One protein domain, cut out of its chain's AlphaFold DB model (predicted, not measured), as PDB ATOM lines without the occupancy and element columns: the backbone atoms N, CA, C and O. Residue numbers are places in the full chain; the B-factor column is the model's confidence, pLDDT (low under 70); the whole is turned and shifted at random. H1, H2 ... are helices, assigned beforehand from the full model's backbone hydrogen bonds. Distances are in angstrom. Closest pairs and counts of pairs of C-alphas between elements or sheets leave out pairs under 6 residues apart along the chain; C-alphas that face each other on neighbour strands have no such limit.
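Overview. This is residues 51 to 114 and 139 to 163 of the 218 residues of an uncharacterized protein of Candidatus Chisholmbacteria bacterium RIFCSPHIGHO2_01_FULL_49_18 (UniProt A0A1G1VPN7). Two helices, H2 and H4, cross closely and almost at right angles in the middle of the domain, and H1 folds back beside H2 as a helical hairpin. H3, the longest helix by residues, is at the far end from H1 and is only loosely joined to this body, meeting H4 with a few residues, while the long unnamed stretch 66 to 79 lies at the H1 end. The printed part has 89 residues with four named helices, H1, H2, H3 and H4 in chain order, and no named strand; the class is all helix. The whole is compact, with a radius of gyration of the C-alphas of 13.8 A, and spans 41 by 29 by 17 A.

Along the chain. The printed part begins at residue 51. H1 is residues 54 to 65, 17.0 A from first to last C-alpha, with C-alpha 54 at (18.589, 29.903, 47.628). H2 is residues 80 to 94, 20.8 A long, with C-alpha 80 at (13.451, 30.928, 32.404). H3, residues 98 to 114, measures 24.7 A. H4, residues 142 to 155, measures 20.0 A and ends with C-alpha 155 at (24.379, 26.607, 39.405).

Arrangement. H1 and H2 touch and form a helical hairpin, running opposite ways at a shallow tilt of 23 degrees; their closest C-alphas are those of Leu 54 and Ala 89, 5.0 A apart. H2 also touches H4, with 35 pairs of C-alphas within 8 A. Their lines are about perpendicular, at 74 degrees, and the closest C-alphas, those of Gly 87 and Gly 152, are 4.0 A apart. H2 and H3 are close but not clearly touching, with the C-alphas of Glu 92 and His 100 closest at 6.5 A; they run opposite ways at a steep tilt of 50 degrees. H3 and H4 only just touch, with 3 pairs of C-alphas within 8 A, through residues 107 to 111 of H3 and 143 to 144 of H4 alone. Their closest C-alphas are those of Met 107 and Leu 144, 7.4 A apart, and they run opposite ways at a steep tilt of 46 degrees. H1 is apart from H3 and from H4. In H1, H2, H3 and H4 every O i to N i+4 pair is within hydrogen-bond range.

Size, cuts and confidence. The two C-alphas farthest apart are those of Glu 68 and Leu 113, at 43.8 A. H1 to H2 is a long link of 14 residues, and H2 to H3 a tight one of 3. The link from H3 to H4 runs across the cut: residues 115 to 138 are not printed, and C-alphas 114 and 139 are 15.6 A apart. The mean pLDDT of the printed part is 85.3; residue 111, residues 139 to 140 and residues 159 to 163 are under 70.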
ATOM      1  N   GLU A  51      13.316  38.312  49.603       73.19
ATOM      2  CA  GLU A  51      14.219  37.644  48.672       73.19
ATOM      3  C   GLU A  51      14.268  36.183  49.111       73.19
ATOM      4  O   GLU A  51      14.584  35.854  50.261       73.19
ATOM      5  N   ALA A  52      13.750  35.319  48.241       87.19
ATOM      6  CA  ALA A  52      13.601  33.913  48.549       87.19
ATOM      7  C   ALA A  52      15.002  33.338  48.744       87.19
ATOM      8  O   ALA A  52      15.879  33.545  47.903       87.19
ATOM      9  N   SER A  53      15.219  32.615  49.843       92.25
ATOM     10  CA  SER A  53      16.527  32.015  50.069       92.25
ATOM     11  C   SER A  53      16.847  31.031  48.942       92.25
ATOM     12  O   SER A  53      15.949  30.444  48.331       92.25
ATOM     13  N   LEU A  54      18.136  30.832  48.667       93.69
ATOM     14  CA  LEU A  54      18.589  29.903  47.628       93.69
ATOM     15  C   LEU A  54      17.947  28.513  47.781       93.69
ATOM     16  O   LEU A  54      17.537  27.905  46.792       93.69
ATOM     17  N   ASP A  55      17.817  28.046  49.024       95.06
ATOM     18  CA  ASP A  55      17.212  26.756  49.350       95.06
ATOM     19  C   ASP A  55      15.698  26.737  49.075       95.06
ATOM     20  O   ASP A  55      15.188  25.731  48.579       95.06
ATOM     21  N   ASP A  56      14.983  27.842  49.319       95.12
ATOM     22  CA  ASP A  56      13.547  27.957  49.026       95.12
ATOM     23  C   ASP A  56      13.283  27.906  47.518       95.12
ATOM     24  O   ASP A  56      12.399  27.178  47.059       95.12
ATOM     25  N   VAL A  57      14.085  28.635  46.732       95.50
ATOM     26  CA  VAL A  57      13.976  28.631  45.266       95.50
ATOM     27  C   VAL A  57      14.307  27.246  44.708       95.50
ATOM     28  O   VAL A  57      13.598  26.745  43.833       95.50
ATOM     29  N   LEU A  58      15.339  26.578  45.231       95.69
ATOM     30  CA  LEU A  58      15.669  25.209  44.829       95.69
ATOM     31  C   LEU A  58      14.557  24.223  45.181       95.69
ATOM     32  O   LEU A  58      14.190  23.402  44.339       95.69
ATOM     33  N   ALA A  59      13.996  24.312  46.386       96.38
ATOM     34  CA  ALA A  59      12.886  23.466  46.807       96.38
ATOM     35  C   ALA A  59      11.651  23.665  45.915       96.38
ATOM     36  O   ALA A  59      10.995  22.688  45.547       96.38
ATOM     37  N   GLU A  60      11.362  24.904  45.510       95.56
ATOM     38  CA  GLU A  60      10.285  25.224  44.569       95.56
ATOM     39  C   GLU A  60      10.518  24.579  43.192       95.56
ATOM     40  O   GLU A  60       9.613  23.939  42.648       95.56
ATOM     41  N   ILE A  61      11.738  24.676  42.646       95.69
ATOM     42  CA  ILE A  61      12.087  24.072  41.349       95.69
ATOM     43  C   ILE A  61      11.988  22.542  41.419       95.69
ATOM     44  O   ILE A  61      11.343  21.933  40.562       95.69
ATOM     45  N   LEU A  62      12.560  21.921  42.454       96.06
ATOM     46  CA  LEU A  62      12.506  20.469  42.669       96.06
ATOM     47  C   LEU A  62      11.055  19.976  42.808       96.06
ATOM     48  O   LEU A  62      10.666  18.995  42.173       96.06
ATOM     49  N   SER A  63      10.233  20.710  43.565       96.25
ATOM     50  CA  SER A  63       8.803  20.433  43.734       96.25
ATOM     51  C   SER A  63       8.033  20.541  42.415       96.25
ATOM     52  O   SER A  63       7.225  19.665  42.098       96.25
ATOM     53  N   SER A  64       8.332  21.554  41.590       96.38
ATOM     54  CA  SER A  64       7.681  21.745  40.285       96.38
ATOM     55  C   SER A  64       7.933  20.591  39.309       96.38
ATOM     56  O   SER A  64       7.070  20.282  38.488       96.38
ATOM     57  N   GLN A  65       9.079  19.914  39.434       95.25
ATOM     58  CA  GLN A  65       9.454  18.773  38.596       95.25
ATOM     59  C   GLN A  65       9.222  17.408  39.256       95.25
ATOM     60  O   GLN A  65       9.435  16.385  38.610       95.25
ATOM     61  N   GLN A  66       8.771  17.373  40.514       96.56
ATOM     62  CA  GLN A  66       8.595  16.139  41.290       96.56
ATOM     63  C   GLN A  66       9.887  15.302  41.398       96.56
ATOM     64  O   GLN A  66       9.842  14.072  41.359       96.56
ATOM     65  N   VAL A  67      11.040  15.963  41.534       96.69
ATOM     66  CA  VAL A  67      12.352  15.312  41.707       96.69
ATOM     67  C   VAL A  67      12.892  15.567  43.113       96.69
ATOM     68  O   VAL A  67      12.706  16.641  43.677       96.69
ATOM     69  N   GLU A  68      13.574  14.581  43.697       94.44
ATOM     70  CA  GLU A  68      14.092  14.677  45.074       94.44
ATOM     71  C   GLU A  68      15.516  15.257  45.148       94.44
ATOM     72  O   GLU A  68      15.963  15.673  46.215       94.44
ATOM     73  N   SER A  69      16.246  15.277  44.027       94.00
ATOM     74  CA  SER A  69      17.641  15.727  43.951       94.00
ATOM     75  C   SER A  69      17.907  16.528  42.679       94.00
ATOM     76  O   SER A  69      17.351  16.239  41.618       94.00
ATOM     77  N   THR A  70      18.832  17.487  42.771       90.38
ATOM     78  CA  THR A  70      19.331  18.289  41.642       90.38
ATOM     79  C   THR A  70      19.952  17.435  40.537       90.38
ATOM     80  O   THR A  70      19.910  17.826  39.377       90.38
ATOM     81  N   ASP A  71      20.473  16.249  40.865       91.81
ATOM     82  CA  ASP A  71      21.082  15.337  39.884       91.81
ATOM     83  C   ASP A  71      20.059  14.684  38.938       91.81
ATOM     84  O   ASP A  71      20.426  14.166  37.884       91.81
ATOM     85  N   GLN A  72      18.784  14.661  39.333       91.75
ATOM     86  CA  GLN A  72      17.684  14.066  38.564       91.75
ATOM     87  C   GLN A  72      16.849  15.116  37.822       91.75
ATOM     88  O   GLN A  72      15.884  14.762  37.147       91.75
ATOM     89  N   MET A  73      17.195  16.395  37.969       92.00
ATOM     90  CA  MET A  73      16.449  17.507  37.397       92.00
ATOM     91  C   MET A  73      16.604  17.546  35.873       92.00
ATOM     92  O   MET A  73      17.716  17.456  35.350       92.00
ATOM     93  N   ASP A  74      15.492  17.725  35.159       93.50
ATOM     94  CA  ASP A  74      15.500  17.943  33.716       93.50
ATOM     95  C   ASP A  74      15.538  19.448  33.434       93.50
ATOM     96  O   ASP A  74      14.559  20.183  33.599       93.50
ATOM     97  N   CYS A  75      16.701  19.908  32.989       91.94
ATOM     98  CA  CYS A  75      16.964  21.301  32.667       91.94
ATOM     99  C   CYS A  75      16.095  21.842  31.524       91.94
ATOM    100  O   CYS A  75      15.927  23.055  31.424       91.94
ATOM    101  N   GLY A  76      15.537  20.971  30.674       92.88
ATOM    102  CA  GLY A  76      14.604  21.362  29.617       92.88
ATOM    103  C   GLY A  76      13.218  21.758  30.134       92.88
ATOM    104  O   GLY A  76      12.490  22.451  29.423       92.88
ATOM    105  N   ASN A  77      12.870  21.350  31.360       94.31
ATOM    106  CA  ASN A  77      11.581  21.643  31.989       94.31
ATOM    107  C   ASN A  77      11.653  22.780  33.020       94.31
ATOM    108  O   ASN A  77      10.616  23.174  33.550       94.31
ATOM    109  N   VAL A  78      12.846  23.303  33.329       94.25
ATOM    110  CA  VAL A  78      12.993  24.487  34.190       94.25
ATOM    111  C   VAL A  78      12.679  25.731  33.356       94.25
ATOM    112  O   VAL A  78      13.273  25.943  32.298       94.25
ATOM    113  N   LEU A  79      11.743  26.554  33.825       94.12
ATOM    114  CA  LEU A  79      11.354  27.790  33.145       94.12
ATOM    115  C   LEU A  79      12.429  28.875  33.305       94.12
ATOM    116  O   LEU A  79      13.126  28.928  34.319       94.12
ATOM    117  N   ASP A  80      12.516  29.794  32.342       92.62
ATOM    118  CA  ASP A  80      13.451  30.928  32.404       92.62
ATOM    119  C   ASP A  80      13.263  31.760  33.685       92.62
ATOM    120  O   ASP A  80      14.247  32.102  34.333       92.62
ATOM    121  N   ASP A  81      12.020  31.989  34.121       92.00
ATOM    122  CA  ASP A  81      11.715  32.720  35.363       92.00
ATOM    123  C   ASP A  81      12.251  32.001  36.615       92.00
ATOM    124  O   ASP A  81      12.665  32.632  37.587       92.00
ATOM    125  N   GLN A  82      12.285  30.664  36.597       94.75
ATOM    126  CA  GLN A  82      12.863  29.873  37.685       94.75
ATOM    127  C   GLN A  82      14.392  29.979  37.691       94.75
ATOM    128  O   GLN A  82      14.996  30.110  38.755       94.75
ATOM    129  N   PHE A  83      15.027  29.961  36.513       94.88
ATOM    130  CA  PHE A  83      16.470  30.186  36.405       94.88
ATOM    131  C   PHE A  83      16.873  31.607  36.797       94.88
ATOM    132  O   PHE A  83      17.931  31.783  37.395       94.88
ATOM    133  N   GLU A  84      16.053  32.602  36.467       93.00
ATOM    134  CA  GLU A  84      16.249  33.993  36.866       93.00
ATOM    135  C   GLU A  84      16.220  34.138  38.388       93.00
ATOM    136  O   GLU A  84      17.214  34.579  38.962       93.00
ATOM    137  N   ARG A  85      15.153  33.660  39.046       92.50
ATOM    138  CA  ARG A  85      15.031  33.681  40.517       92.50
ATOM    139  C   ARG A  85      16.162  32.923  41.209       92.50
ATOM    140  O   ARG A  85      16.658  33.354  42.243       92.50
ATOM    141  N   LEU A  86      16.598  31.801  40.633       94.62
ATOM    142  CA  LEU A  86      17.720  31.034  41.172       94.62
ATOM    143  C   LEU A  86      19.055  31.765  41.003       94.62
ATOM    144  O   LEU A  86      19.899  31.737  41.897       94.62
ATOM    145  N   GLY A  87      19.267  32.393  39.846       92.06
ATOM    146  CA  GLY A  87      20.449  33.203  39.581       92.06
ATOM    147  C   GLY A  87      20.553  34.388  40.533       92.06
ATOM    148  O   GLY A  87      21.645  34.666  41.025       92.06
ATOM    149  N   ASP A  88      19.423  35.022  40.825       90.25
ATOM    150  CA  ASP A  88      19.314  36.141  41.755       90.25
ATOM    151  C   ASP A  88      19.687  35.734  43.192       90.25
ATOM    152  O   ASP A  88      20.679  36.221  43.743       90.25
ATOM    153  N   ALA A  89      19.029  34.698  43.729       92.12
ATOM    154  CA  ALA A  89      19.337  34.146  45.054       92.12
ATOM    155  C   ALA A  89      20.800  33.663  45.177       92.12
ATOM    156  O   ALA A  89      21.450  33.773  46.226       92.12
ATOM    157  N   TRP A  90      21.367  33.134  44.087       91.94
ATOM    158  CA  TRP A  90      22.771  32.732  44.043       91.94
ATOM    159  C   TRP A  90      23.730  33.926  44.112       91.94
ATOM    160  O   TRP A  90      24.750  33.872  44.808       91.94
ATOM    161  N   MET A  91      23.430  35.015  43.405       87.94
ATOM    162  CA  MET A  91      24.240  36.229  43.463       87.94
ATOM    163  C   MET A  91      24.187  36.895  44.832       87.94
ATOM    164  O   MET A  91      25.221  37.386  45.293       87.94
ATOM    165  N   GLU A  92      23.024  36.893  45.483       87.88
ATOM    166  CA  GLU A  92      22.881  37.381  46.855       87.88
ATOM    167  C   GLU A  92      23.782  36.578  47.807       87.88
ATOM    168  O   GLU A  92      24.567  37.149  48.569       87.88
ATOM    169  N   THR A  93      23.782  35.246  47.668       88.75
ATOM    170  CA  THR A  93      24.647  34.341  48.447       88.75
ATOM    171  C   THR A  93      26.137  34.646  48.248       88.75
ATOM    172  O   THR A  93      26.928  34.590  49.192       88.75
ATOM    173  N   MET A  94      26.546  34.975  47.020       84.75
ATOM    174  CA  MET A  94      27.945  35.268  46.687       84.75
ATOM    175  C   MET A  94      28.383  36.681  47.099       84.75
ATOM    176  O   MET A  94      29.574  36.910  47.327       84.75
ATOM    177  N   HIS A  95      27.449  37.628  47.204       86.19
ATOM    178  CA  HIS A  95      27.735  39.035  47.479       86.19
ATOM    179  C   HIS A  95      26.770  39.646  48.504       86.19
ATOM    180  O   HIS A  95      26.126  40.651  48.194       86.19
ATOM    181  N   PRO A  96      26.710  39.117  49.740       82.25
ATOM    182  CA  PRO A  96      25.734  39.563  50.722       82.25
ATOM    183  C   PRO A  96      25.910  41.044  51.084       82.25
ATOM    184  O   PRO A  96      27.023  41.544  51.288       82.25
ATOM    185  N   GLY A  97      24.786  41.744  51.223       81.19
ATOM    186  CA  GLY A  97      24.726  43.136  51.657       81.19
ATOM    187  C   GLY A  97      24.966  44.155  50.540       81.19
ATOM    188  O   GLY A  97      24.672  43.933  49.371       81.19
ATOM    189  N   LYS A  98      25.511  45.324  50.902       81.88
ATOM    190  CA  LYS A  98      25.531  46.529  50.042       81.88
ATOM    191  C   LYS A  98      26.317  46.389  48.733       81.88
ATOM    192  O   LYS A  98      26.211  47.251  47.864       81.88
ATOM    193  N   SER A  99      27.146  45.353  48.601       79.38
ATOM    194  CA  SER A  99      27.847  45.058  47.349       79.38
ATOM    195  C   SER A  99      26.893  44.651  46.232       79.38
ATOM    196  O   SER A  99      27.125  45.044  45.090       79.38
ATOM    197  N   HIS A 100      25.833  43.907  46.562       77.44
ATOM    198  CA  HIS A 100      24.828  43.472  45.598       77.44
ATOM    199  C   HIS A 100      24.078  44.682  45.029       77.44
ATOM    200  O   HIS A 100      24.187  44.958  43.836       77.44
ATOM    201  N   GLU A 101      23.499  45.506  45.912       77.06
ATOM    202  CA  GLU A 101      22.803  46.748  45.539       77.06
ATOM    203  C   GLU A 101      23.674  47.678  44.672       77.06
ATOM    204  O   GLU A 101      23.196  48.357  43.762       77.06
ATOM    205  N   TYR A 102      24.981  47.757  44.954       82.75
ATOM    206  CA  TYR A 102      25.888  48.600  44.177       82.75
ATOM    207  C   TYR A 102      26.130  48.058  42.765       82.75
ATOM    208  O   TYR A 102      26.142  48.835  41.806       82.75
ATOM    209  N   MET A 103      26.322  46.743  42.623       77.31
ATOM    210  CA  MET A 103      26.497  46.105  41.317       77.31
ATOM    211  C   MET A 103      25.222  46.179  40.483       77.31
ATOM    212  O   MET A 103      25.299  46.500  39.298       77.31
ATOM    213  N   GLU A 104      24.068  45.972  41.105       77.25
ATOM    214  CA  GLU A 104      22.762  46.102  40.468       77.25
ATOM    215  C   GLU A 104      22.549  47.523  39.928       77.25
ATOM    216  O   GLU A 104      22.299  47.715  38.735       77.25
ATOM    217  N   ARG A 105      22.809  48.548  40.753       80.12
ATOM    218  CA  ARG A 105      22.759  49.954  40.316       80.12
ATOM    219  C   ARG A 105      23.740  50.260  39.185       80.12
ATOM    220  O   ARG A 105      23.425  51.061  38.303       80.12
ATOM    221  N   MET A 106      24.933  49.665  39.199       80.75
ATOM    222  CA  MET A 106      25.909  49.836  38.121       80.75
ATOM    223  C   MET A 106      25.455  49.180  36.817       80.75
ATOM    224  O   MET A 106      25.572  49.807  35.765       80.75
ATOM    225  N   MET A 107      24.926  47.959  36.874       74.62
ATOM    226  CA  MET A 107      24.444  47.220  35.704       74.62
ATOM    227  C   MET A 107      23.210  47.891  35.098       74.62
ATOM    228  O   MET A 107      23.176  48.124  33.888       74.62
ATOM    229  N   ALA A 108      22.263  48.318  35.938       75.75
ATOM    230  CA  ALA A 108      21.121  49.117  35.513       75.75
ATOM    231  C   ALA A 108      21.585  50.398  34.801       75.75
ATOM    232  O   ALA A 108      21.146  50.696  33.688       75.75
ATOM    233  N   ARG A 109      22.566  51.112  35.371       78.62
ATOM    234  CA  ARG A 109      23.126  52.320  34.748       78.62
ATOM    235  C   ARG A 109      23.847  52.039  33.428       78.62
ATOM    236  O   ARG A 109      23.710  52.834  32.502       78.62
ATOM    237  N   LEU A 110      24.614  50.953  33.325       72.31
ATOM    238  CA  LEU A 110      25.309  50.576  32.088       72.31
ATOM    239  C   LEU A 110      24.321  50.205  30.976       72.31
ATOM    240  O   LEU A 110      24.502  50.650  29.846       72.31
ATOM    241  N   SER A 111      23.250  49.478  31.302       69.50
ATOM    242  CA  SER A 111      22.188  49.153  30.337       69.50
ATOM    243  C   SER A 111      21.460  50.407  29.825       69.50
ATOM    244  O   SER A 111      21.182  50.537  28.631       69.50
ATOM    245  N   ALA A 112      21.241  51.392  30.705       73.31
ATOM    246  CA  ALA A 112      20.666  52.677  30.325       73.31
ATOM    247  C   ALA A 112      21.605  53.495  29.417       73.31
ATOM    248  O   ALA A 112      21.139  54.191  28.518       73.31
ATOM    249  N   LEU A 113      22.926  53.406  29.621       73.69
ATOM    250  CA  LEU A 113      23.913  54.091  28.779       73.69
ATOM    251  C   LEU A 113      24.016  53.486  27.373       73.69
ATOM    252  O   LEU A 113      24.176  54.243  26.419       73.69
ATOM    253  N   ASP A 114      23.886  52.166  27.228       71.88
ATOM    254  CA  ASP A 114      23.879  51.504  25.913       71.88
ATOM    255  C   ASP A 114      22.686  51.965  25.061       71.88
ATOM    256  O   ASP A 114      22.824  52.275  23.879       71.88
ATOM    257  N   GLU A 139      15.404  47.023  37.373       54.31
ATOM    258  CA  GLU A 139      15.473  45.559  37.586       54.31
ATOM    259  C   GLU A 139      15.193  44.602  36.390       54.31
ATOM    260  O   GLU A 139      15.940  43.648  36.191       54.31
ATOM    261  N   ASP A 140      14.278  44.912  35.469       63.38
ATOM    262  CA  ASP A 140      13.790  44.049  34.379       63.38
ATOM    263  C   ASP A 140      14.552  44.189  33.046       63.38
ATOM    264  O   ASP A 140      14.039  43.855  31.969       63.38
ATOM    265  N   SER A 141      15.776  44.726  33.045       73.25
ATOM    266  CA  SER A 141      16.515  44.847  31.780       73.25
ATOM    267  C   SER A 141      16.763  43.451  31.192       73.25
ATOM    268  O   SER A 141      17.318  42.572  31.852       73.25
ATOM    269  N   ALA A 142      16.377  43.235  29.929       77.94
ATOM    270  CA  ALA A 142      16.498  41.928  29.271       77.94
ATOM    271  C   ALA A 142      17.933  41.359  29.323       77.94
ATOM    272  O   ALA A 142      18.132  40.143  29.362       77.94
ATOM    273  N   SER A 143      18.940  42.238  29.371       76.88
ATOM    274  CA  SER A 143      20.346  41.880  29.576       76.88
ATOM    275  C   SER A 143      20.643  41.347  30.980       76.88
ATOM    276  O   SER A 143      21.388  40.375  31.109       76.88
ATOM    277  N   LEU A 144      20.085  41.967  32.024       80.62
ATOM    278  CA  LEU A 144      20.293  41.547  33.410       80.62
ATOM    279  C   LEU A 144      19.558  40.232  33.679       80.62
ATOM    280  O   LEU A 144      20.183  39.273  34.132       80.62
ATOM    281  N   ARG A 145      18.309  40.129  33.212       85.88
ATOM    282  CA  ARG A 145      17.534  38.882  33.186       85.88
ATOM    283  C   ARG A 145      18.295  37.741  32.513       85.88
ATOM    284  O   ARG A 145      18.472  36.671  33.089       85.88
ATOM    285  N   SER A 146      18.855  37.976  31.320       85.06
ATOM    286  CA  SER A 146      19.678  36.974  30.625       85.06
ATOM    287  C   SER A 146      20.926  36.565  31.424       85.06
ATOM    288  O   SER A 146      21.338  35.399  31.367       85.06
ATOM    289  N   SER A 147      21.520  37.496  32.175       86.12
ATOM    290  CA  SER A 147      22.655  37.227  33.062       86.12
ATOM    291  C   SER A 147      22.248  36.334  34.239       86.12
ATOM    292  O   SER A 147      22.929  35.339  34.505       86.12
ATOM    293  N   HIS A 148      21.114  36.620  34.890       89.44
ATOM    294  CA  HIS A 148      20.594  35.837  36.018       89.44
ATOM    295  C   HIS A 148      20.232  34.421  35.572       89.44
ATOM    296  O   HIS A 148      20.724  33.454  36.153       89.44
ATOM    297  N   ILE A 149      19.513  34.284  34.452       91.31
ATOM    298  CA  ILE A 149      19.195  32.980  33.847       91.31
ATOM    299  C   ILE A 149      20.476  32.171  33.596       91.31
ATOM    300  O   ILE A 149      20.579  31.002  33.971       91.31
ATOM    301  N   THR A 150      21.499  32.802  33.009       88.44
ATOM    302  CA  THR A 150      22.785  32.140  32.732       88.44
ATOM    303  C   THR A 150      23.485  31.687  34.017       88.44
ATOM    304  O   THR A 150      24.168  30.657  34.020       88.44
ATOM    305  N   MET A 151      23.353  32.441  35.109       90.25
ATOM    306  CA  MET A 151      23.911  32.069  36.409       90.25
ATOM    307  C   MET A 151      23.142  30.912  37.053       90.25
ATOM    308  O   MET A 151      23.784  29.936  37.447       90.25
ATOM    309  N   GLY A 152      21.807  30.944  37.051       92.31
ATOM    310  CA  GLY A 152      20.971  29.841  37.538       92.31
ATOM    311  C   GLY A 152      21.230  28.532  36.784       92.31
ATOM    312  O   GLY A 152      21.446  27.483  37.392       92.31
ATOM    313  N   GLN A 153      21.352  28.593  35.454       92.00
ATOM    314  CA  GLN A 153      21.705  27.431  34.624       92.00
ATOM    315  C   GLN A 153      23.076  26.836  34.973       92.00
ATOM    316  O   GLN A 153      23.272  25.620  34.893       92.00
ATOM    317  N   ARG A 154      24.054  27.677  35.336       89.12
ATOM    318  CA  ARG A 154      25.380  27.210  35.769       89.12
ATOM    319  C   ARG A 154      25.328  26.570  37.144       89.12
ATOM    320  O   ARG A 154      26.014  25.570  37.333       89.12
ATOM    321  N   TYR A 155      24.543  27.136  38.058       92.75
ATOM    322  CA  TYR A 155      24.379  26.607  39.405       92.75
ATOM    323  C   TYR A 155      23.841  25.169  39.375       92.75
ATOM    324  O   TYR A 155      24.433  24.282  39.980       92.75
ATOM    325  N   LEU A 156      22.806  24.912  38.568       92.19
ATOM    326  CA  LEU A 156      22.204  23.579  38.422       92.19
ATOM    327  C   LEU A 156      23.005  22.611  37.535       92.19
ATOM    328  O   LEU A 156      22.600  21.473  37.337       92.19
ATOM    329  N   GLY A 157      24.127  23.037  36.944       89.62
ATOM    330  CA  GLY A 157      24.886  22.186  36.020       89.62
ATOM    331  C   GLY A 157      24.175  21.915  34.684       89.62
ATOM    332  O   GLY A 157      24.654  21.109  33.884       89.62
ATOM    333  N   CYS A 158      23.107  22.656  34.379       86.00
ATOM    334  CA  CYS A 158      22.262  22.527  33.185       86.00
ATOM    335  C   CYS A 158      22.940  22.890  31.855       86.00
ATOM    336  O   CYS A 158      22.337  22.882  30.784       86.00
ATOM    337  N   ARG A 159      24.239  23.186  31.889       69.25
ATOM    338  CA  ARG A 159      25.032  23.642  30.743       69.25
ATOM    339  C   ARG A 159      25.266  22.555  29.680       69.25
ATOM    340  O   ARG A 159      25.783  22.859  28.605       69.25
ATOM    341  N   ASN A 160      24.905  21.303  29.960       59.84
ATOM    342  CA  ASN A 160      25.233  20.161  29.107       59.84
ATOM    343  C   ASN A 160      24.218  19.887  27.984       59.84
ATOM    344  O   ASN A 160      24.618  19.304  26.975       59.84
ATOM    345  N   ASP A 161      22.980  20.376  28.078       53.56
ATOM    346  CA  ASP A 161      21.961  20.127  27.041       53.56
ATOM    347  C   ASP A 161      21.936  21.188  25.932       53.56
ATOM    348  O   ASP A 161      21.420  20.960  24.838       53.56
ATOM    349  N   LEU A 162      22.666  22.293  26.112       51.81
ATOM    350  CA  LEU A 162      23.037  23.204  25.023       51.81
ATOM    351  C   LEU A 162      24.274  22.725  24.239       51.81
ATOM    352  O   LEU A 162      24.885  23.505  23.507       51.81
ATOM    353  N   ARG A 163      24.625  21.431  24.306       47.44
ATOM    354  CA  ARG A 163      25.679  20.805  23.475       47.44
ATOM    355  C   ARG A 163      25.478  20.975  21.957       47.44
ATOM    356  O   ARG A 163      26.401  20.682  21.204       47.44
TER     357      ARG A 163